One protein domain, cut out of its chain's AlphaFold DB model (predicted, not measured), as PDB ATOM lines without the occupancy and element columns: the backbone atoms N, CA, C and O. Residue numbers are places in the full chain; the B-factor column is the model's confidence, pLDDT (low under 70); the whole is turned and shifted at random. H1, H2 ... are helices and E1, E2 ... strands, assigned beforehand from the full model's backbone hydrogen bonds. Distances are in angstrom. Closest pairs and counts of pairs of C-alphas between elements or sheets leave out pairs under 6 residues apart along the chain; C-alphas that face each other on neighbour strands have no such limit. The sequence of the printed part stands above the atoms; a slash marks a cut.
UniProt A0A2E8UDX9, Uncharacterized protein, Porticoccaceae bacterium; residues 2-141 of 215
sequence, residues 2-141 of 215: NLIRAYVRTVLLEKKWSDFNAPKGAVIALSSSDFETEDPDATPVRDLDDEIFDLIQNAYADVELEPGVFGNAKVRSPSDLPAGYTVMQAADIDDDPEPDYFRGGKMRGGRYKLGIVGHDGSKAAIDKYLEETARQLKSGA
ATOM      1  N   ASN A   2     -22.580 -35.818 -62.708       51.91
ATOM      2  CA  ASN A   2     -22.269 -34.764 -61.717       51.91
ATOM      3  C   ASN A   2     -21.354 -33.643 -62.253       51.91
ATOM      4  O   ASN A   2     -21.277 -32.587 -61.640       51.91
ATOM      5  N   LEU A   3     -20.705 -33.841 -63.408       46.47
ATOM      6  CA  LEU A   3     -19.814 -32.845 -64.020       46.47
ATOM      7  C   LEU A   3     -20.574 -31.629 -64.563       46.47
ATOM      8  O   LEU A   3     -20.120 -30.509 -64.390       46.47
ATOM      9  N   ILE A   4     -21.766 -31.832 -65.134       52.75
ATOM     10  CA  ILE A   4     -22.581 -30.736 -65.675       52.75
ATOM     11  C   ILE A   4     -23.152 -29.865 -64.545       52.75
ATOM     12  O   ILE A   4     -23.157 -28.655 -64.673       52.75
ATOM     13  N   ARG A   5     -23.542 -30.436 -63.393       48.84
ATOM     14  CA  ARG A   5     -23.977 -29.640 -62.225       48.84
ATOM     15  C   ARG A   5     -22.846 -28.807 -61.617       48.84
ATOM     16  O   ARG A   5     -23.098 -27.686 -61.194       48.84
ATOM     17  N   ALA A   6     -21.624 -29.338 -61.578       47.91
ATOM     18  CA  ALA A   6     -20.453 -28.589 -61.124       47.91
ATOM     19  C   ALA A   6     -20.048 -27.488 -62.124       47.91
ATOM     20  O   ALA A   6     -19.674 -26.396 -61.705       47.91
ATOM     21  N   TYR A   7     -20.185 -27.751 -63.429       48.81
ATOM     22  CA  TYR A   7     -19.902 -26.780 -64.489       48.81
ATOM     23  C   TYR A   7     -20.970 -25.677 -64.580       48.81
ATOM     24  O   TYR A   7     -20.660 -24.516 -64.788       48.81
ATOM     25  N   VAL A   8     -22.241 -26.010 -64.352       49.66
ATOM     26  CA  VAL A   8     -23.334 -25.025 -64.297       49.66
ATOM     27  C   VAL A   8     -23.223 -24.151 -63.041       49.66
ATOM     28  O   VAL A   8     -23.395 -22.946 -63.136       49.66
ATOM     29  N   ARG A   9     -22.813 -24.708 -61.890       46.50
ATOM     30  CA  ARG A   9     -22.493 -23.907 -60.688       46.50
ATOM     31  C   ARG A   9     -21.308 -22.955 -60.866       46.50
ATOM     32  O   ARG A   9     -21.238 -21.972 -60.151       46.50
ATOM     33  N   THR A  10     -20.379 -23.249 -61.774       47.31
ATOM     34  CA  THR A  10     -19.235 -22.367 -62.071       47.31
ATOM     35  C   THR A  10     -19.554 -21.306 -63.122       47.31
ATOM     36  O   THR A  10     -18.754 -20.398 -63.309       47.31
ATOM     37  N   VAL A  11     -20.701 -21.410 -63.799       48.75
ATOM     38  CA  VAL A  11     -21.165 -20.437 -64.801       48.75
ATOM     39  C   VAL A  11     -22.253 -19.509 -64.232       48.75
ATOM     40  O   VAL A  11     -22.431 -18.416 -64.748       48.75
ATOM     41  N   LEU A  12     -22.924 -19.900 -63.142       52.47
ATOM     42  CA  LEU A  12     -23.941 -19.117 -62.425       52.47
ATOM     43  C   LEU A  12     -23.339 -18.412 -61.193       52.47
ATOM     44  O   LEU A  12     -23.705 -18.738 -60.068       52.47
ATOM     45  N   LEU A  13     -22.343 -17.541 -61.393       57.62
ATOM     46  CA  LEU A  13     -21.519 -16.934 -60.332       57.62
ATOM     47  C   LEU A  13     -22.287 -15.906 -59.478       57.62
ATOM     48  O   LEU A  13     -21.989 -14.717 -59.485       57.62
ATOM     49  N   GLU A  14     -23.249 -16.371 -58.693       70.38
ATOM     50  CA  GLU A  14     -23.713 -15.641 -57.518       70.38
ATOM     51  C   GLU A  14     -22.623 -15.742 -56.442       70.38
ATOM     52  O   GLU A  14     -22.339 -16.824 -55.912       70.38
ATOM     53  N   LYS A  15     -21.945 -14.617 -56.190       85.12
ATOM     54  CA  LYS A  15     -20.833 -14.524 -55.241       85.12
ATOM     55  C   LYS A  15     -21.327 -14.821 -53.831       85.12
ATOM     56  O   LYS A  15     -22.382 -14.343 -53.446       85.12
ATOM     57  N   LYS A  16     -20.551 -15.558 -53.038       90.00
ATOM     58  CA  LYS A  16     -20.821 -15.836 -51.617       90.00
ATOM     59  C   LYS A  16     -19.685 -15.341 -50.744       90.00
ATOM     60  O   LYS A  16     -18.554 -15.188 -51.212       90.00
ATOM     61  N   TRP A  17     -19.931 -15.189 -49.447       91.06
ATOM     62  CA  TRP A  17     -18.871 -14.861 -48.494       91.06
ATOM     63  C   TRP A  17     -17.689 -15.843 -48.552       91.06
ATOM     64  O   TRP A  17     -16.527 -15.433 -48.580       91.06
ATOM     65  N   SER A  18     -17.972 -17.144 -48.658       89.56
ATOM     66  CA  SER A  18     -16.926 -18.175 -48.739       89.56
ATOM     67  C   SER A  18     -15.963 -18.004 -49.930       89.56
ATOM     68  O   SER A  18     -14.799 -18.401 -49.830       89.56
ATOM     69  N   ASP A  19     -16.373 -17.335 -51.016       89.75
ATOM     70  CA  ASP A  19     -15.521 -17.097 -52.191       89.75
ATOM     71  C   ASP A  19     -14.377 -16.113 -51.902       89.75
ATOM     72  O   ASP A  19     -13.333 -16.141 -52.561       89.75
ATOM     73  N   PHE A  20     -14.526 -15.265 -50.880       90.38
ATOM     74  CA  PHE A  20     -13.482 -14.324 -50.473       90.38
ATOM     75  C   PHE A  20     -12.315 -15.005 -49.755       90.38
ATOM     76  O   PHE A  20     -11.249 -14.397 -49.644       90.38
ATOM     77  N   ASN A  21     -12.489 -16.246 -49.278       90.88
ATOM     78  CA  ASN A  21     -11.481 -16.980 -48.504       90.88
ATOM     79  C   ASN A  21     -10.882 -16.120 -47.371       90.88
ATOM     80  O   ASN A  21      -9.669 -16.119 -47.135       90.88
ATOM     81  N   ALA A  22     -11.734 -15.330 -46.709       90.62
ATOM     82  CA  ALA A  22     -11.324 -14.413 -45.658       90.62
ATOM     83  C   ALA A  22     -10.773 -15.199 -44.455       90.62
ATOM     84  O   ALA A  22     -11.399 -16.166 -44.019       90.62
ATOM     85  N   PRO A  23      -9.620 -14.811 -43.879       91.38
ATOM     86  CA  PRO A  23      -9.164 -15.416 -42.636       91.38
ATOM     87  C   PRO A  23     -10.173 -15.170 -41.511       91.38
ATOM     88  O   PRO A  23     -10.661 -14.050 -41.353       91.38
ATOM     89  N   LYS A  24     -10.424 -16.187 -40.683       90.56
ATOM     90  CA  LYS A  24     -11.325 -16.077 -39.530       90.56
ATOM     91  C   LYS A  24     -10.947 -14.888 -38.637       90.56
ATOM     92  O   LYS A  24      -9.773 -14.665 -38.328       90.56
ATOM     93  N   GLY A  25     -11.940 -14.099 -38.253       89.19
ATOM     94  CA  GLY A  25     -11.821 -12.871 -37.468       89.19
ATOM     95  C   GLY A  25     -11.337 -11.639 -38.242       89.19
ATOM     96  O   GLY A  25     -11.442 -10.518 -37.716       89.19
ATOM     97  N   ALA A  26     -10.824 -11.797 -39.468       91.75
ATOM     98  CA  ALA A  26     -10.336 -10.688 -40.276       91.75
ATOM     99  C   ALA A  26     -11.500  -9.893 -40.875       91.75
ATOM    100  O   ALA A  26     -12.447 -10.444 -41.425       91.75
ATOM    101  N   VAL A  27     -11.400  -8.568 -40.782       92.56
ATOM    102  CA  VAL A  27     -12.319  -7.659 -41.469       92.56
ATOM    103  C   VAL A  27     -11.783  -7.436 -42.875       92.56
ATOM    104  O   VAL A  27     -10.672  -6.922 -43.029       92.56
ATOM    105  N   ILE A  28     -12.562  -7.807 -43.887       94.50
ATOM    106  CA  ILE A  28     -12.217  -7.580 -45.292       94.50
ATOM    107  C   ILE A  28     -13.156  -6.561 -45.924       94.50
ATOM    108  O   ILE A  28     -14.298  -6.393 -45.498       94.50
ATOM    109  N   ALA A  29     -12.650  -5.851 -46.930       94.88
ATOM    110  CA  ALA A  29     -13.434  -4.884 -47.680       94.88
ATOM    111  C   ALA A  29     -14.336  -5.592 -48.698       94.88
ATOM    112  O   ALA A  29     -13.888  -6.500 -49.395       94.88
ATOM    113  N   LEU A  30     -15.573  -5.110 -48.802       93.69
ATOM    114  CA  LEU A  30     -16.518  -5.445 -49.860       93.69
ATOM    115  C   LEU A  30     -16.663  -4.237 -50.791       93.69
ATOM    116  O   LEU A  30     -16.704  -3.080 -50.353       93.69
ATOM    117  N   SER A  31     -16.729  -4.506 -52.083       91.00
ATOM    118  CA  SER A  31     -16.959  -3.544 -53.154       91.00
ATOM    119  C   SER A  31     -18.424  -3.556 -53.585       91.00
ATOM    120  O   SER A  31     -19.141  -4.521 -53.360       91.00
ATOM    121  N   SER A  32     -18.898  -2.476 -54.206       87.81
ATOM    122  CA  SER A  32     -20.274  -2.424 -54.721       87.81
ATOM    123  C   SER A  32     -20.545  -3.472 -55.803       87.81
ATOM    124  O   SER A  32     -21.651  -3.988 -55.850       87.81
ATOM    125  N   SER A  33     -19.536  -3.821 -56.605       87.44
ATOM    126  CA  SER A  33     -19.632  -4.867 -57.629       87.44
ATOM    127  C   SER A  33     -19.749  -6.279 -57.056       87.44
ATOM    128  O   SER A  33     -20.066  -7.200 -57.792       87.44
ATOM    129  N   ASP A  34     -19.490  -6.472 -55.757       88.75
ATOM    130  CA  ASP A  34     -19.680  -7.782 -55.121       88.75
ATOM    131  C   ASP A  34     -21.162  -8.161 -54.972       88.75
ATOM    132  O   ASP A  34     -21.433  -9.328 -54.720       88.75
ATOM    133  N   PHE A  35     -22.071  -7.191 -55.146       87.44
ATOM    134  CA  PHE A  35     -23.531  -7.327 -55.056       87.44
ATOM    135  C   PHE A  35     -24.215  -7.260 -56.442       87.44
ATOM    136  O   PHE A  35     -25.419  -7.060 -56.558       87.44
ATOM    137  N   GLU A  36     -23.445  -7.300 -57.535       81.44
ATOM    138  CA  GLU A  36     -24.007  -7.259 -58.890       81.44
ATOM    139  C   GLU A  36     -24.332  -8.684 -59.362       81.44
ATOM    140  O   GLU A  36     -23.441  -9.521 -59.490       81.44
ATOM    141  N   THR A  37     -25.607  -8.968 -59.656       69.19
ATOM    142  CA  THR A  37     -26.018 -10.243 -60.264       69.19
ATOM    143  C   THR A  37     -25.591 -10.284 -61.736       69.19
ATOM    144  O   THR A  37     -26.066  -9.483 -62.545       69.19
ATOM    145  N   GLU A  38     -24.714 -11.220 -62.111       62.88
ATOM    146  CA  GLU A  38     -24.246 -11.354 -63.503       62.88
ATOM    147  C   GLU A  38     -25.268 -12.040 -64.439       62.88
ATOM    148  O   GLU A  38     -25.192 -11.857 -65.656       62.88
ATOM    149  N   ASP A  39     -26.245 -12.785 -63.902       66.00
ATOM    150  CA  ASP A  39     -27.278 -13.491 -64.678       66.00
ATOM    151  C   ASP A  39     -28.691 -13.300 -64.074       66.00
ATOM    152  O   ASP A  39     -29.002 -13.893 -63.041       66.00
ATOM    153  N   PRO A  40     -29.578 -12.502 -64.701       60.00
ATOM    154  CA  PRO A  40     -30.935 -12.258 -64.203       60.00
ATOM    155  C   PRO A  40     -31.879 -13.466 -64.335       60.00
ATOM    156  O   PRO A  40     -32.970 -13.435 -63.763       60.00
ATOM    157  N   ASP A  41     -31.488 -14.505 -65.081       63.94
ATOM    158  CA  ASP A  41     -32.253 -15.745 -65.256       63.94
ATOM    159  C   ASP A  41     -31.737 -16.883 -64.348       63.94
ATOM    160  O   ASP A  41     -32.234 -18.018 -64.415       63.94
ATOM    161  N   ALA A  42     -30.750 -16.599 -63.486       63.19
ATOM    162  CA  ALA A  42     -30.222 -17.557 -62.527       63.19
ATOM    163  C   ALA A  42     -31.321 -18.068 -61.581       63.19
ATOM    164  O   ALA A  42     -32.262 -17.376 -61.191       63.19
ATOM    165  N   THR A  43     -31.224 -19.348 -61.221       59.59
ATOM    166  CA  THR A  43     -32.103 -19.915 -60.192       59.59
ATOM    167  C   THR A  43     -31.703 -19.307 -58.850       59.59
ATOM    168  O   THR A  43     -30.513 -19.386 -58.570       59.59
ATOM    169  N   PRO A  44     -32.632 -18.818 -58.002       61.72
ATOM    170  CA  PRO A  44     -32.266 -18.181 -56.740       61.72
ATOM    171  C   PRO A  44     -31.464 -19.156 -55.875       61.72
ATOM    172  O   PRO A  44     -32.006 -20.157 -55.383       61.72
ATOM    173  N   VAL A  45     -30.167 -18.910 -55.727       71.56
ATOM    174  CA  VAL A  45     -29.307 -19.585 -54.763       71.56
ATOM    175  C   VAL A  45     -28.902 -18.528 -53.740       71.56
ATOM    176  O   VAL A  45     -28.680 -17.384 -54.083       71.56
ATOM    177  N   ARG A  46     -28.827 -18.909 -52.457       79.44
ATOM    178  CA  ARG A  46     -28.369 -17.986 -51.408       79.44
ATOM    179  C   ARG A  46     -27.009 -17.400 -51.787       79.44
ATOM    180  O   ARG A  46     -26.064 -18.189 -51.921       79.44
ATOM    181  N   ASP A  47     -26.921 -16.089 -51.913       87.44
ATOM    182  CA  ASP A  47     -25.726 -15.358 -52.332       87.44
ATOM    183  C   ASP A  47     -25.252 -14.363 -51.256       87.44
ATOM    184  O   ASP A  47     -25.739 -14.364 -50.122       87.44
ATOM    185  N   LEU A  48     -24.237 -13.561 -51.576       91.25
ATOM    186  CA  LEU A  48     -23.670 -12.573 -50.662       91.25
ATOM    187  C   LEU A  48     -24.722 -11.546 -50.223       91.25
ATOM    188  O   LEU A  48     -24.693 -11.095 -49.078       91.25
ATOM    189  N   ASP A  49     -25.640 -11.173 -51.108       92.25
ATOM    190  CA  ASP A  49     -26.666 -10.177 -50.833       92.25
ATOM    191  C   ASP A  49     -27.644 -10.720 -49.794       92.25
ATOM    192  O   ASP A  49     -27.963 -10.016 -48.833       92.25
ATOM    193  N   ASP A  50     -28.051 -11.984 -49.934       92.94
ATOM    194  CA  ASP A  50     -28.857 -12.698 -48.939       92.94
ATOM    195  C   ASP A  50     -28.136 -12.801 -47.585       92.94
ATOM    196  O   ASP A  50     -28.713 -12.483 -46.543       92.94
ATOM    197  N   GLU A  51     -26.864 -13.215 -47.588       94.81
ATOM    198  CA  GLU A  51     -26.049 -13.363 -46.372       94.81
ATOM    199  C   GLU A  51     -25.923 -12.027 -45.621       94.81
ATOM    200  O   GLU A  51     -26.165 -11.946 -44.416       94.81
ATOM    201  N   ILE A  52     -25.598 -10.942 -46.327       96.88
ATOM    202  CA  ILE A  52     -25.461  -9.610 -45.726       96.88
ATOM    203  C   ILE A  52     -26.823  -9.030 -45.320       96.88
ATOM    204  O   ILE A  52     -26.916  -8.341 -44.295       96.88
ATOM    205  N   PHE A  53     -27.880  -9.296 -46.088       96.69
ATOM    206  CA  PHE A  53     -29.236  -8.870 -45.757       96.69
ATOM    207  C   PHE A  53     -29.715  -9.480 -44.442       96.69
ATOM    208  O   PHE A  53     -30.233  -8.739 -43.605       96.69
ATOM    209  N   ASP A  54     -29.478 -10.769 -44.202       96.56
ATOM    210  CA  ASP A  54     -29.860 -11.431 -42.949       96.56
ATOM    211  C   ASP A  54     -29.216 -10.761 -41.727       96.56
ATOM    212  O   ASP A  54     -29.898 -10.452 -40.742       96.56
ATOM    213  N   LEU A  55     -27.922 -10.434 -41.813       97.56
ATOM    214  CA  LEU A  55     -27.212  -9.713 -40.751       97.56
ATOM    215  C   LEU A  55     -27.823  -8.333 -40.492       97.56
ATOM    216  O   LEU A  55     -27.948  -7.900 -39.341       97.56
ATOM    217  N   ILE A  56     -28.176  -7.609 -41.555       97.19
ATOM    218  CA  ILE A  56     -28.822  -6.296 -41.450       97.19
ATOM    219  C   ILE A  56     -30.205  -6.443 -40.817       97.19
ATOM    220  O   ILE A  56     -30.548  -5.674 -39.920       97.19
ATOM    221  N   GLN A  57     -30.999  -7.418 -41.249       96.25
ATOM    222  CA  GLN A  57     -32.350  -7.614 -40.736       96.25
ATOM    223  C   GLN A  57     -32.341  -7.958 -39.259       96.25
ATOM    224  O   GLN A  57     -33.102  -7.368 -38.494       96.25
ATOM    225  N   ASN A  58     -31.421  -8.815 -38.831       96.69
ATOM    226  CA  ASN A  58     -31.259  -9.123 -37.421       96.69
ATOM    227  C   ASN A  58     -30.816  -7.894 -36.604       96.69
ATOM    228  O   ASN A  58     -31.408  -7.589 -35.569       96.69
ATOM    229  N   ALA A  59     -29.856  -7.104 -37.097       95.25
ATOM    230  CA  ALA A  59     -29.402  -5.885 -36.415       95.25
ATOM    231  C   ALA A  59     -30.482  -4.789 -36.286       95.25
ATOM    232  O   ALA A  59     -30.369  -3.897 -35.439       95.25
ATOM    233  N   TYR A  60     -31.517  -4.832 -37.127       93.12
ATOM    234  CA  TYR A  60     -32.617  -3.865 -37.152       93.12
ATOM    235  C   TYR A  60     -33.979  -4.492 -36.799       93.12
ATOM    236  O   TYR A  60     -35.004  -3.836 -36.982       93.12
ATOM    237  N   ALA A  61     -34.006  -5.709 -36.245       94.12
ATOM    238  CA  ALA A  61     -35.235  -6.449 -35.942       94.12
ATOM    239  C   ALA A  61     -36.186  -5.707 -34.984       94.12
ATOM    240  O   ALA A  61     -37.400  -5.804 -35.125       94.12
ATOM    241  N   ASP A  62     -35.644  -4.903 -34.064       90.88
ATOM    242  CA  ASP A  62     -36.428  -4.097 -33.113       90.88
ATOM    243  C   ASP A  62     -36.705  -2.662 -33.606       90.88
ATOM    244  O   ASP A  62     -37.232  -1.823 -32.868       90.88
ATOM    245  N   VAL A  63     -36.314  -2.325 -34.839       88.19
ATOM    246  CA  VAL A  63     -36.497  -0.984 -35.407       88.19
ATOM    247  C   VAL A  63     -37.798  -0.942 -36.194       88.19
ATOM    248  O   VAL A  63     -37.842  -1.326 -37.357       88.19
ATOM    249  N   GLU A  64     -38.852  -0.440 -35.555       87.38
ATOM    250  CA  GLU A  64     -40.143  -0.208 -36.203       87.38
ATOM    251  C   GLU A  64     -40.054   0.976 -37.185       87.38
ATOM    252  O   GLU A  64     -39.619   2.076 -36.829       87.38
ATOM    253  N   LEU A  65     -40.443   0.735 -38.436       84.12
ATOM    254  CA  LEU A  65     -40.488   1.719 -39.521       84.12
ATOM    255  C   LEU A  65     -41.901   2.278 -39.697       84.12
ATOM    256  O   LEU A  65     -42.091   3.481 -39.858       84.12
ATOM    257  N   GLU A  66     -42.880   1.381 -39.663       84.19
ATOM    258  CA  GLU A  66     -44.318   1.630 -39.746       84.19
ATOM    259  C   GLU A  66     -44.990   0.676 -38.744       84.19
ATOM    260  O   GLU A  66     -44.373  -0.335 -38.406       84.19
ATOM    261  N   PRO A  67     -46.218   0.937 -38.258       87.88
ATOM    262  CA  PRO A  67     -46.874   0.060 -37.290       87.88
ATOM    263  C   PRO A  67     -46.865  -1.416 -37.722       87.88
ATOM    264  O   PRO A  67     -47.532  -1.789 -38.689       87.88
ATOM    265  N   GLY A  68     -46.107  -2.251 -37.007       89.19
ATOM    266  CA  GLY A  68     -45.941  -3.681 -37.301       89.19
ATOM    267  C   GLY A  68     -44.929  -4.043 -38.402       89.19
ATOM    268  O   GLY A  68     -44.809  -5.222 -38.733       89.19
ATOM    269  N   VAL A  69     -44.197  -3.076 -38.959       88.75
ATOM    270  CA  VAL A  69     -43.149  -3.278 -39.976       88.75
ATOM    271  C   VAL A  69     -41.794  -2.910 -39.382       88.75
ATOM    272  O   VAL A  69     -41.561  -1.755 -39.030       88.75
ATOM    273  N   PHE A  70     -40.882  -3.879 -39.321       90.12
ATOM    274  CA  PHE A  70     -39.566  -3.738 -38.697       90.12
ATOM    275  C   PHE A  70     -38.431  -3.938 -39.707       90.12
ATOM    276  O   PHE A  70     -38.608  -4.624 -40.714       90.12
ATOM    277  N   GLY A  71     -37.268  -3.346 -39.436       92.12
ATOM    278  CA  GLY A  71     -36.048  -3.554 -40.217       92.12
ATOM    279  C   GLY A  71     -35.359  -2.257 -40.628       92.12
ATOM    280  O   GLY A  71     -35.496  -1.201 -40.001       92.12
ATOM    281  N   ASN A  72     -34.569  -2.323 -41.699       92.56
ATOM    282  CA  ASN A  72     -33.825  -1.169 -42.189       92.56
ATOM    283  C   ASN A  72     -34.637  -0.340 -43.202       92.56
ATOM    284  O   ASN A  72     -35.229  -0.854 -44.144       92.56
ATOM    285  N   ALA A  73     -34.617   0.988 -43.058       89.62
ATOM    286  CA  ALA A  73     -35.367   1.883 -43.945       89.62
ATOM    287  C   ALA A  73     -34.853   1.927 -45.399       89.62
ATOM    288  O   ALA A  73     -35.572   2.407 -46.271       89.62
ATOM    289  N   LYS A  74     -33.607   1.508 -45.656       90.94
ATOM    290  CA  LYS A  74     -32.976   1.556 -46.986       90.94
ATOM    291  C   LYS A  74     -32.734   0.194 -47.617       90.94
ATOM    292  O   LYS A  74     -32.621   0.145 -48.829       90.94
ATOM    293  N   VAL A  75     -32.563  -0.839 -46.799       94.56
ATOM    294  CA  VAL A  75     -32.316  -2.208 -47.251       94.56
ATOM    295  C   VAL A  75     -33.485  -3.039 -46.744       94.56
ATOM    296  O   VAL A  75     -33.511  -3.412 -45.574       94.56
ATOM    297  N   ARG A  76     -34.502  -3.220 -47.586       92.94
ATOM    298  CA  ARG A  76     -35.729  -3.969 -47.276       92.94
ATOM    299  C   ARG A  76     -35.740  -5.350 -47.936       92.94
ATOM    300  O   ARG A  76     -36.576  -6.177 -47.587       92.94
ATOM    301  N   SER A  77     -34.816  -5.585 -48.858       93.69
ATOM    302  CA  SER A  77     -34.566  -6.843 -49.553       93.69
ATOM    303  C   SER A  77     -33.076  -6.966 -49.914       93.69
ATOM    304  O   SER A  77     -32.385  -5.941 -49.919       93.69
ATOM    305  N   PRO A  78     -32.579  -8.176 -50.234       93.06
ATOM    306  CA  PRO A  78     -31.200  -8.393 -50.685       93.06
ATOM    307  C   PRO A  78     -30.794  -7.460 -51.833       93.06
ATOM    308  O   PRO A  78     -29.803  -6.745 -51.724       93.06
ATOM    309  N   SER A  79     -31.651  -7.327 -52.853       91.19
ATOM    310  CA  SER A  79     -31.403  -6.502 -54.046       91.19
ATOM    311  C   SER A  79     -31.370  -4.987 -53.806       91.19
ATOM    312  O   SER A  79     -31.079  -4.220 -54.725       91.19
ATOM    313  N   ASP A  80     -31.661  -4.522 -52.586       94.06
ATOM    314  CA  ASP A  80     -31.428  -3.125 -52.215       94.06
ATOM    315  C   ASP A  80     -29.943  -2.846 -51.933       94.06
ATOM    316  O   ASP A  80     -29.536  -1.677 -51.888       94.06
ATOM    317  N   LEU A  81     -29.119  -3.875 -51.707       93.00
ATOM    318  CA  LEU A  81     -27.675  -3.727 -51.566       93.00
ATOM    319  C   LEU A  81     -27.047  -3.272 -52.898       93.00
ATOM    320  O   LEU A  81     -27.540  -3.588 -53.974       93.00
ATOM    321  N   PRO A  82     -25.998  -2.427 -52.857       93.44
ATOM    322  CA  PRO A  82     -25.310  -1.908 -51.674       93.44
ATOM    323  C   PRO A  82     -25.957  -0.637 -51.080       93.44
ATOM    324  O   PRO A  82     -25.320   0.069 -50.298       93.44
ATOM    325  N   ALA A  83     -27.183  -0.261 -51.465       92.44
ATOM    326  CA  ALA A  83     -27.937   0.901 -50.956       92.44
ATOM    327  C   ALA A  83     -27.168   2.242 -50.964       92.44
ATOM    328  O   ALA A  83     -27.336   3.115 -50.095       92.44
ATOM    329  N   GLY A  84     -26.291   2.417 -51.958       90.62
ATOM    330  CA  GLY A  84     -25.435   3.595 -52.115       90.62
ATOM    331  C   GLY A  84     -24.325   3.719 -51.062       90.62
ATOM    332  O   GLY A  84     -23.812   4.826 -50.844       90.62
ATOM    333  N   TYR A  85     -23.980   2.626 -50.375       94.12
ATOM    334  CA  TYR A  85     -22.767   2.513 -49.570       94.12
ATOM    335  C   TYR A  85     -21.572   2.202 -50.475       94.12
ATOM    336  O   TYR A  85     -21.641   1.357 -51.359       94.12
ATOM    337  N   THR A  86     -20.476   2.928 -50.265       92.56
ATOM    338  CA  THR A  86     -19.265   2.858 -51.108       92.56
ATOM    339  C   THR A  86     -18.045   2.365 -50.340       92.56
ATOM    340  O   THR A  86     -16.974   2.208 -50.911       92.56
ATOM    341  N   VAL A  87     -18.175   2.207 -49.023       92.69
ATOM    342  CA  VAL A  87     -17.156   1.628 -48.151       92.69
ATOM    343  C   VAL A  87     -17.876   0.614 -47.284       92.69
ATOM    344  O   VAL A  87     -18.636   0.994 -46.381       92.69
ATOM    345  N   MET A  88     -17.671  -0.654 -47.609       95.38
ATOM    346  CA  MET A  88     -18.311  -1.789 -46.965       95.38
ATOM    347  C   MET A  88     -17.251  -2.777 -46.511       95.38
ATOM    348  O   MET A  88     -16.178  -2.879 -47.105       95.38
ATOM    349  N   GLN A  89     -17.542  -3.468 -45.424       95.38
ATOM    350  CA  GLN A  89     -16.663  -4.472 -44.856       95.38
ATOM    351  C   GLN A  89     -17.487  -5.516 -44.121       95.38
ATOM    352  O   GLN A  89     -18.526  -5.188 -43.539       95.38
ATOM    353  N   ALA A  90     -16.996  -6.744 -44.121       96.06
ATOM    354  CA  ALA A  90     -17.588  -7.842 -43.383       96.06
ATOM    355  C   ALA A  90     -16.502  -8.692 -42.724       96.06
ATOM    356  O   ALA A  90     -15.310  -8.548 -43.020       96.06
ATOM    357  N   ALA A  91     -16.915  -9.514 -41.770       95.38
ATOM    358  CA  ALA A  91     -16.052 -10.469 -41.103       95.38
ATOM    359  C   ALA A  91     -16.862 -11.682 -40.667       95.38
ATOM    360  O   ALA A  91     -17.991 -11.544 -40.202       95.38
ATOM    361  N   ASP A  92     -16.203 -12.823 -40.738       95.62
ATOM    362  CA  ASP A  92     -16.597 -14.062 -40.098       95.62
ATOM    363  C   ASP A  92     -15.796 -14.192 -38.788       95.62
ATOM    364  O   ASP A  92     -14.589 -13.932 -38.770       95.62
ATOM    365  N   ILE A  93     -16.457 -14.475 -37.673       92.50
ATOM    366  CA  ILE A  93     -15.951 -14.350 -36.302       92.50
ATOM    367  C   ILE A  93     -16.026 -15.680 -35.550       92.50
ATOM    368  O   ILE A  93     -15.168 -15.890 -34.689       92.50
ATOM    369  N   ASP A  94     -16.995 -16.551 -35.835       88.31
ATOM    370  CA  ASP A  94     -17.333 -17.683 -34.959       88.31
ATOM    371  C   ASP A  94     -16.675 -19.038 -35.312       88.31
ATOM    372  O   ASP A  94     -15.458 -19.113 -35.236       88.31
ATOM    373  N   ASP A  95     -17.372 -20.111 -35.685       86.62
ATOM    374  CA  ASP A  95     -16.794 -21.365 -36.210       86.62
ATOM    375  C   ASP A  95     -17.401 -21.772 -37.567       86.62
ATOM    376  O   ASP A  95     -16.858 -22.658 -38.237       86.62
ATOM    377  N   ASP A  96     -18.497 -21.141 -37.996       87.19
ATOM    378  CA  ASP A  96     -19.149 -21.460 -39.263       87.19
ATOM    379  C   ASP A  96     -18.532 -20.666 -40.438       87.19
ATOM    380  O   ASP A  96     -17.627 -19.857 -40.229       87.19
ATOM    381  N   PRO A  97     -18.849 -21.001 -41.701       85.69
ATOM    382  CA  PRO A  97     -18.255 -20.339 -42.857       85.69
ATOM    383  C   PRO A  97     -19.050 -19.110 -43.331       85.69
ATOM    384  O   PRO A  97     -18.805 -18.674 -44.457       85.69
ATOM    385  N   GLU A  98     -20.021 -18.606 -42.567       90.62
ATOM    386  CA  GLU A  98     -20.877 -17.465 -42.912       90.62
ATOM    387  C   GLU A  98     -20.321 -16.155 -42.313       90.62
ATOM    388  O   GLU A  98     -19.501 -16.164 -41.396       90.62
ATOM    389  N   PRO A  99     -20.665 -14.979 -42.867       94.38
ATOM    390  CA  PRO A  99     -20.268 -13.723 -42.252       94.38
ATOM    391  C   PRO A  99     -21.133 -13.448 -41.017       94.38
ATOM    392  O   PRO A  99     -22.352 -13.532 -41.076       94.38
ATOM    393  N   ASP A 100     -20.510 -12.980 -39.939       95.94
ATOM    394  CA  ASP A 100     -21.193 -12.636 -38.685       95.94
ATOM    395  C   ASP A 100     -21.412 -11.135 -38.513       95.94
ATOM    396  O   ASP A 100     -22.200 -10.680 -37.685       95.94
ATOM    397  N   TYR A 101     -20.637 -10.333 -39.240       95.81
ATOM    398  CA  TYR A 101     -20.562  -8.890 -39.082       95.81
ATOM    399  C   TYR A 101     -20.531  -8.207 -40.435       95.81
ATOM    400  O   TYR A 101     -19.744  -8.564 -41.308       95.81
ATOM    401  N   PHE A 102     -21.304  -7.131 -40.551       96.88
ATOM    402  CA  PHE A 102     -21.272  -6.226 -41.687       96.88
ATOM    403  C   PHE A 102     -21.248  -4.769 -41.232       96.88
ATOM    404  O   PHE A 102     -21.908  -4.361 -40.269       96.88
ATOM    405  N   ARG A 103     -20.525  -3.929 -41.971       95.69
ATOM    406  CA  ARG A 103     -20.555  -2.478 -41.801       95.69
ATOM    407  C   ARG A 103     -20.485  -1.791 -43.147       95.69
ATOM    408  O   ARG A 103     -19.546  -1.993 -43.908       95.69
ATOM    409  N   GLY A 104     -21.428  -0.888 -43.376       95.19
ATOM    410  CA  GLY A 104     -21.467  -0.055 -44.567       95.19
ATOM    411  C   GLY A 104     -21.512   1.429 -44.228       95.19
ATOM    412  O   GLY A 104     -22.071   1.876 -43.217       95.19
ATOM    413  N   GLY A 105     -20.926   2.225 -45.108       95.31
ATOM    414  CA  GLY A 105     -20.951   3.673 -45.037       95.31
ATOM    415  C   GLY A 105     -20.552   4.301 -46.364       95.31
ATOM    416  O   GLY A 105     -20.431   3.633 -47.391       95.31
ATOM    417  N   LYS A 106     -20.369   5.616 -46.351       94.00
ATOM    418  CA  LYS A 106     -19.918   6.361 -47.529       94.00
ATOM    419  C   LYS A 106     -19.121   7.589 -47.141       94.00
ATOM    420  O   LYS A 106     -19.298   8.130 -46.048       94.00
ATOM    421  N   MET A 107     -18.281   8.059 -48.052       92.50
ATOM    422  CA  MET A 107     -17.574   9.320 -47.856       92.50
ATOM    423  C   MET A 107     -18.549  10.498 -47.922       92.50
ATOM    424  O   MET A 107     -19.433  10.559 -48.778       92.50
ATOM    425  N   ARG A 108     -18.399  11.446 -46.999       88.81
ATOM    426  CA  ARG A 108     -19.192  12.671 -46.948       88.81
ATOM    427  C   ARG A 108     -18.373  13.814 -46.376       88.81
ATOM    428  O   ARG A 108     -17.881  13.714 -45.260       88.81
ATOM    429  N   GLY A 109     -18.218  14.890 -47.150       82.06
ATOM    430  CA  GLY A 109     -17.427  16.050 -46.726       82.06
ATOM    431  C   GLY A 109     -15.995  15.677 -46.318       82.06
ATOM    432  O   GLY A 109     -15.506  16.165 -45.308       82.06
ATOM    433  N   GLY A 110     -15.366  14.739 -47.040       86.38
ATOM    434  CA  GLY A 110     -14.018  14.241 -46.734       86.38
ATOM    435  C   GLY A 110     -13.925  13.254 -45.564       86.38
ATOM    436  O   GLY A 110     -12.830  12.807 -45.247       86.38
ATOM    437  N   ARG A 111     -15.047  12.876 -44.936       90.00
ATOM    438  CA  ARG A 111     -15.081  11.969 -43.779       90.00
ATOM    439  C   ARG A 111     -15.807  10.677 -44.099       90.00
ATOM    440  O   ARG A 111     -16.759  10.673 -44.878       90.00
ATOM    441  N   TYR A 112     -15.400   9.588 -43.456       93.88
ATOM    442  CA  TYR A 112     -16.137   8.336 -43.547       93.88
ATOM    443  C   TYR A 112     -17.395   8.421 -42.681       93.88
ATOM    444  O   TYR A 112     -17.318   8.484 -41.455       93.88
ATOM    445  N   LYS A 113     -18.569   8.462 -43.315       95.38
ATOM    446  CA  LYS A 113     -19.849   8.446 -42.613       95.38
ATOM    447  C   LYS A 113     -20.378   7.021 -42.541       95.38
ATOM    448  O   LYS A 113     -20.775   6.455 -43.562       95.38
ATOM    449  N   LEU A 114     -20.451   6.485 -41.329       96.25
ATOM    450  CA  LEU A 114     -21.042   5.177 -41.074       96.25
ATOM    451  C   LEU A 114     -22.560   5.247 -41.275       96.25
ATOM    452  O   LEU A 114     -23.198   6.234 -40.890       96.25
ATOM    453  N   GLY A 115     -23.138   4.226 -41.906       93.56
ATOM    454  CA  GLY A 115     -24.532   4.269 -42.353       93.56
ATOM    455  C   GLY A 115     -25.368   3.043 -42.018       93.56
ATOM    456  O   GLY A 115     -26.558   3.201 -41.758       93.56
ATOM    457  N   ILE A 116     -24.764   1.857 -41.997       95.12
ATOM    458  CA  ILE A 116     -25.466   0.593 -41.768       95.12
ATOM    459  C   ILE A 116     -24.563  -0.400 -41.045       95.12
ATOM    460  O   ILE A 116     -23.336  -0.318 -41.143       95.12
ATOM    461  N   VAL A 117     -25.164  -1.288 -40.267       95.69
ATOM    462  CA  VAL A 117     -24.511  -2.416 -39.601       95.69
ATOM    463  C   VAL A 117     -25.340  -3.669 -39.869       95.69
ATOM    464  O   VAL A 117     -26.549  -3.560 -40.034       95.69
ATOM    465  N   GLY A 118     -24.696  -4.824 -39.906       96.50
ATOM    466  CA  GLY A 118     -25.345  -6.117 -39.751       96.50
ATOM    467  C   GLY A 118     -24.595  -6.949 -38.715       96.50
ATOM    468  O   GLY A 118     -23.380  -6.783 -38.562       96.50
ATOM    469  N   HIS A 119     -25.320  -7.800 -37.995       96.44
ATOM    470  CA  HIS A 119     -24.736  -8.860 -37.184       96.44
ATOM    471  C   HIS A 119     -25.677 -10.064 -37.080       96.44
ATOM    472  O   HIS A 119     -26.894  -9.896 -37.115       96.44
ATOM    473  N   ASP A 120     -25.138 -11.254 -36.855       95.19
ATOM    474  CA  ASP A 120     -25.887 -12.511 -36.669       95.19
ATOM    475  C   ASP A 120     -26.605 -12.589 -35.300       95.19
ATOM    476  O   ASP A 120     -27.569 -13.324 -35.108       95.19
ATOM    477  N   GLY A 121     -26.211 -11.731 -34.353       94.75
ATOM    478  CA  GLY A 121     -26.799 -11.650 -33.010       94.75
ATOM    479  C   GLY A 121     -25.986 -12.389 -31.955       94.75
ATOM    480  O   GLY A 121     -26.285 -12.269 -30.761       94.75
ATOM    481  N   SER A 122     -24.919 -13.083 -32.360       95.50
ATOM    482  CA  SER A 122     -23.937 -13.603 -31.427       95.50
ATOM    483  C   SER A 122     -23.321 -12.467 -30.612       95.50
ATOM    484  O   SER A 122     -23.123 -11.326 -31.054       95.50
ATOM    485  N   LYS A 123     -22.961 -12.793 -29.370       94.50
ATOM    486  CA  LYS A 123     -22.254 -11.851 -28.502       94.50
ATOM    487  C   LYS A 123     -20.933 -11.392 -29.132       94.50
ATOM    488  O   LYS A 123     -20.583 -10.224 -28.992       94.50
ATOM    489  N   ALA A 124     -20.224 -12.291 -29.814       93.75
ATOM    490  CA  ALA A 124     -18.946 -11.991 -30.447       93.75
ATOM    491  C   ALA A 124     -19.101 -10.954 -31.572       93.75
ATOM    492  O   ALA A 124     -18.351  -9.973 -31.600       93.75
ATOM    493  N   ALA A 125     -20.112 -11.101 -32.433       94.81
ATOM    494  CA  ALA A 125     -20.400 -10.135 -33.487       94.81
ATOM    495  C   ALA A 125     -20.840  -8.776 -32.944       94.81
ATOM    496  O   ALA A 125     -20.353  -7.738 -33.400       94.81
ATOM    497  N   ILE A 126     -21.711  -8.768 -31.930       94.44
ATOM    498  CA  ILE A 126     -22.173  -7.531 -31.289       94.44
ATOM    499  C   ILE A 126     -21.003  -6.794 -30.627       94.44
ATOM    500  O   ILE A 126     -20.852  -5.588 -30.832       94.44
ATOM    501  N   ASP A 127     -20.155  -7.492 -29.867       94.25
ATOM    502  CA  ASP A 127     -18.991  -6.885 -29.217       94.25
ATOM    503  C   ASP A 127     -18.022  -6.311 -30.269       94.25
ATOM    504  O   ASP A 127     -17.655  -5.135 -30.184       94.25
ATOM    505  N   LYS A 128     -17.705  -7.075 -31.329       91.88
ATOM    506  CA  LYS A 128     -16.862  -6.599 -32.441       91.88
ATOM    507  C   LYS A 128     -17.456  -5.361 -33.111       91.88
ATOM    508  O   LYS A 128     -16.738  -4.393 -33.359       91.88
ATOM    509  N   TYR A 129     -18.762  -5.355 -33.378       92.62
ATOM    510  CA  TYR A 129     -19.462  -4.205 -33.949       92.62
ATOM    511  C   TYR A 129     -19.296  -2.947 -33.093       92.62
ATOM    512  O   TYR A 129     -18.975  -1.873 -33.625       92.62
ATOM    513  N   LEU A 130     -19.533  -3.066 -31.787       95.56
ATOM    514  CA  LEU A 130     -19.461  -1.941 -30.863       95.56
ATOM    515  C   LEU A 130     -18.030  -1.398 -30.775       95.56
ATOM    516  O   LEU A 130     -17.821  -0.185 -30.881       95.56
ATOM    517  N   GLU A 131     -17.044  -2.284 -30.651       94.88
ATOM    518  CA  GLU A 131     -15.627  -1.927 -30.573       94.88
ATOM    519  C   GLU A 131     -15.125  -1.257 -31.855       94.88
ATOM    520  O   GLU A 131     -14.558  -0.161 -31.799       94.88
ATOM    521  N   GLU A 132     -15.399  -1.851 -33.017       93.31
ATOM    522  CA  GLU A 132     -14.980  -1.302 -34.308       93.31
ATOM    523  C   GLU A 132     -15.661   0.031 -34.609       93.31
ATOM    524  O   GLU A 132     -15.016   0.977 -35.066       93.31
ATOM    525  N   THR A 133     -16.952   0.159 -34.291       95.38
ATOM    526  CA  THR A 133     -17.672   1.427 -34.451       95.38
ATOM    527  C   THR A 133     -17.066   2.508 -33.565       95.38
ATOM    528  O   THR A 133     -16.781   3.606 -34.045       95.38
ATOM    529  N   ALA A 134     -16.804   2.211 -32.291       97.31
ATOM    530  CA  ALA A 134     -16.164   3.160 -31.389       97.31
ATOM    531  C   ALA A 134     -14.767   3.568 -31.883       97.31
ATOM    532  O   ALA A 134     -14.431   4.756 -31.867       97.31
ATOM    533  N   ARG A 135     -13.963   2.609 -32.357       96.12
ATOM    534  CA  ARG A 135     -12.627   2.851 -32.920       96.12
ATOM    535  C   ARG A 135     -12.688   3.767 -34.142       96.12
ATOM    536  O   ARG A 135     -11.938   4.742 -34.214       96.12
ATOM    537  N   GLN A 136     -13.593   3.495 -35.081       95.44
ATOM    538  CA  GLN A 136     -13.781   4.299 -36.294       95.44
ATOM    539  C   GLN A 136     -14.218   5.728 -35.955       95.44
ATOM    540  O   GLN A 136     -13.631   6.691 -36.446       95.44
ATOM    541  N   LEU A 137     -15.188   5.892 -35.054       97.25
ATOM    542  CA  LEU A 137     -15.671   7.219 -34.661       97.25
ATOM    543  C   LEU A 137     -14.602   8.040 -33.930       97.25
ATOM    544  O   LEU A 137     -14.463   9.239 -34.158       97.25
ATOM    545  N   LYS A 138     -13.775   7.399 -33.098       96.69
ATOM    546  CA  LYS A 138     -12.645   8.066 -32.431       96.69
ATOM    547  C   LYS A 138     -11.509   8.449 -33.382       96.69
ATOM    548  O   LYS A 138     -10.737   9.346 -33.045       96.69
ATOM    549  N   SER A 139     -11.408   7.787 -34.535       94.62
ATOM    550  CA  SER A 139     -10.355   8.002 -35.539       94.62
ATOM    551  C   SER A 139     -10.775   8.899 -36.711       94.62
ATOM    552  O   SER A 139      -9.986   9.093 -37.630       94.62
ATOM    553  N   GLY A 140     -11.966   9.507 -36.659       93.75
ATOM    554  CA  GLY A 140     -12.404  10.537 -37.614       93.75
ATOM    555  C   GLY A 140     -13.572  10.138 -38.516       93.75
ATOM    556  O   GLY A 140     -13.974  10.922 -39.381       93.75
ATOM    557  N   ALA A 141     -14.137   8.940 -38.329       96.19
ATOM    558  CA  ALA A 141     -15.446   8.627 -38.885       96.19
ATOM    559  C   ALA A 141     -16.548   9.372 -38.120       96.19
ATOM    560  O   ALA A 141     -16.378   9.757 -36.962       96.19
TER     561      ALA A 141
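Overview. This is residues 2 to 141 of the 215 residues of an uncharacterized protein of Porticoccaceae bacterium (UniProt A0A2E8UDX9). A small, strongly twisted sheet of four strands has a helix on each face: H5 runs along one face and H4 crosses the other, both over E4 and E5. The body is completed by the short helices H2 and H3, by long loops, and by E2, which lies far from the middle and pairs with residues 69 to 70; residues 2 to 10, most of H1, stick out as a free arm at one end. The printed part has 140 residues with five named helices and five named strands, in the order H1 H2 E1 H3 H4 E2 E3 E4 E5 H5, and its class is mixed, helices and strands. The sheet runs E1, E3, E4, E5, antiparallel throughout. The whole is compact, with a radius of gyration of the C-alphas of 15.9 A, and its C-alphas span 52 by 38 by 32 A.

Arrangement. H1, residues 3 to 11, touches no helix and is not on the four-stranded sheet, with 0 pairs of C-alphas within 10 A. H2, residues 17 to 20, only grazes the sheet. It is close to H4, residues 48 to 59, but not clearly touching it; their closest C-alphas, those of Trp 17 and Leu 48, are 5.7 A apart. E1, residues 28 to 30, is an edge strand and the antiparallel neighbour of E3, residues 87 to 91, with N 30 and O 88 2.9 A apart, within hydrogen-bond range. H3, residues 32 to 35, is not on the sheet. It only just touches residues 48 to 49 of H4, with 3 pairs of C-alphas within 8 A, the closest being those of Phe 35 and Asp 49, 6.0 A apart. H4 is on the sheet at a height of 7.2 A, over E4, residues 101 to 108, and E5, residues 111 to 119. Its line and that of E4 stand at 83 degrees on the local plane, across the strands, and it rises 39 degrees, only just short of standing up from the sheet. The closest C-alphas of H4 and E5 are those of Ile 56 and Gly 118, 3.9 A apart. E2, residues 64 to 66, pairs with no named strand. E3, E4 and E5 form a meander, each strand the antiparallel neighbour of the one before, with two hairpins. N 103 and O 89 are 2.8 A apart between E3 and E4, and N 118 and O 102 are 2.8 A apart between E4 and E5, both within hydrogen-bond range. E5 bends by 51 degrees at residue 115. H5, residues 123 to 138, is on the opposite face from H4, at a height of 9.1 A over E4 and E5. It runs along the strands, at 11 degrees to E4 on the local plane, and its closest C-alphas to E4 are those of Ala 125 and Tyr 101, 5.7 A apart. These layers, helix, sheet and helix, are three. In H1, H4 and H5 every O i to N i+4 pair is within hydrogen-bond range; H2 and H3 are too short for such a pair.

Along the chain. H1 begins at C-alpha 3, at (-19.814, -32.845, -64.020), and is 12.5 A long. H2 measures 5.8 A, E1 6.6 A, H3 5.9 A and H4 16.7 A. H4 ends at C-alpha 59, at (-29.402, -5.885, -36.415). E2 measures 5.8 A, E3 14.0 A, E4 23.0 A and E5 23.9 A. H5, 22.5 A, ends at C-alpha 138, at (-12.645, 8.066, -32.431).

Size, cuts and confidence. The C-alphas of Asn 2 and Gly 109 are the two farthest apart, at 53.2 A. The printed part has no cut. The links from H3 to H4, 12 residues, and from E2 to E3, 20 residues, are long. The mean pLDDT of the printed part is 86.8, and residues 2 to 13 and 37 to 44 are under 70.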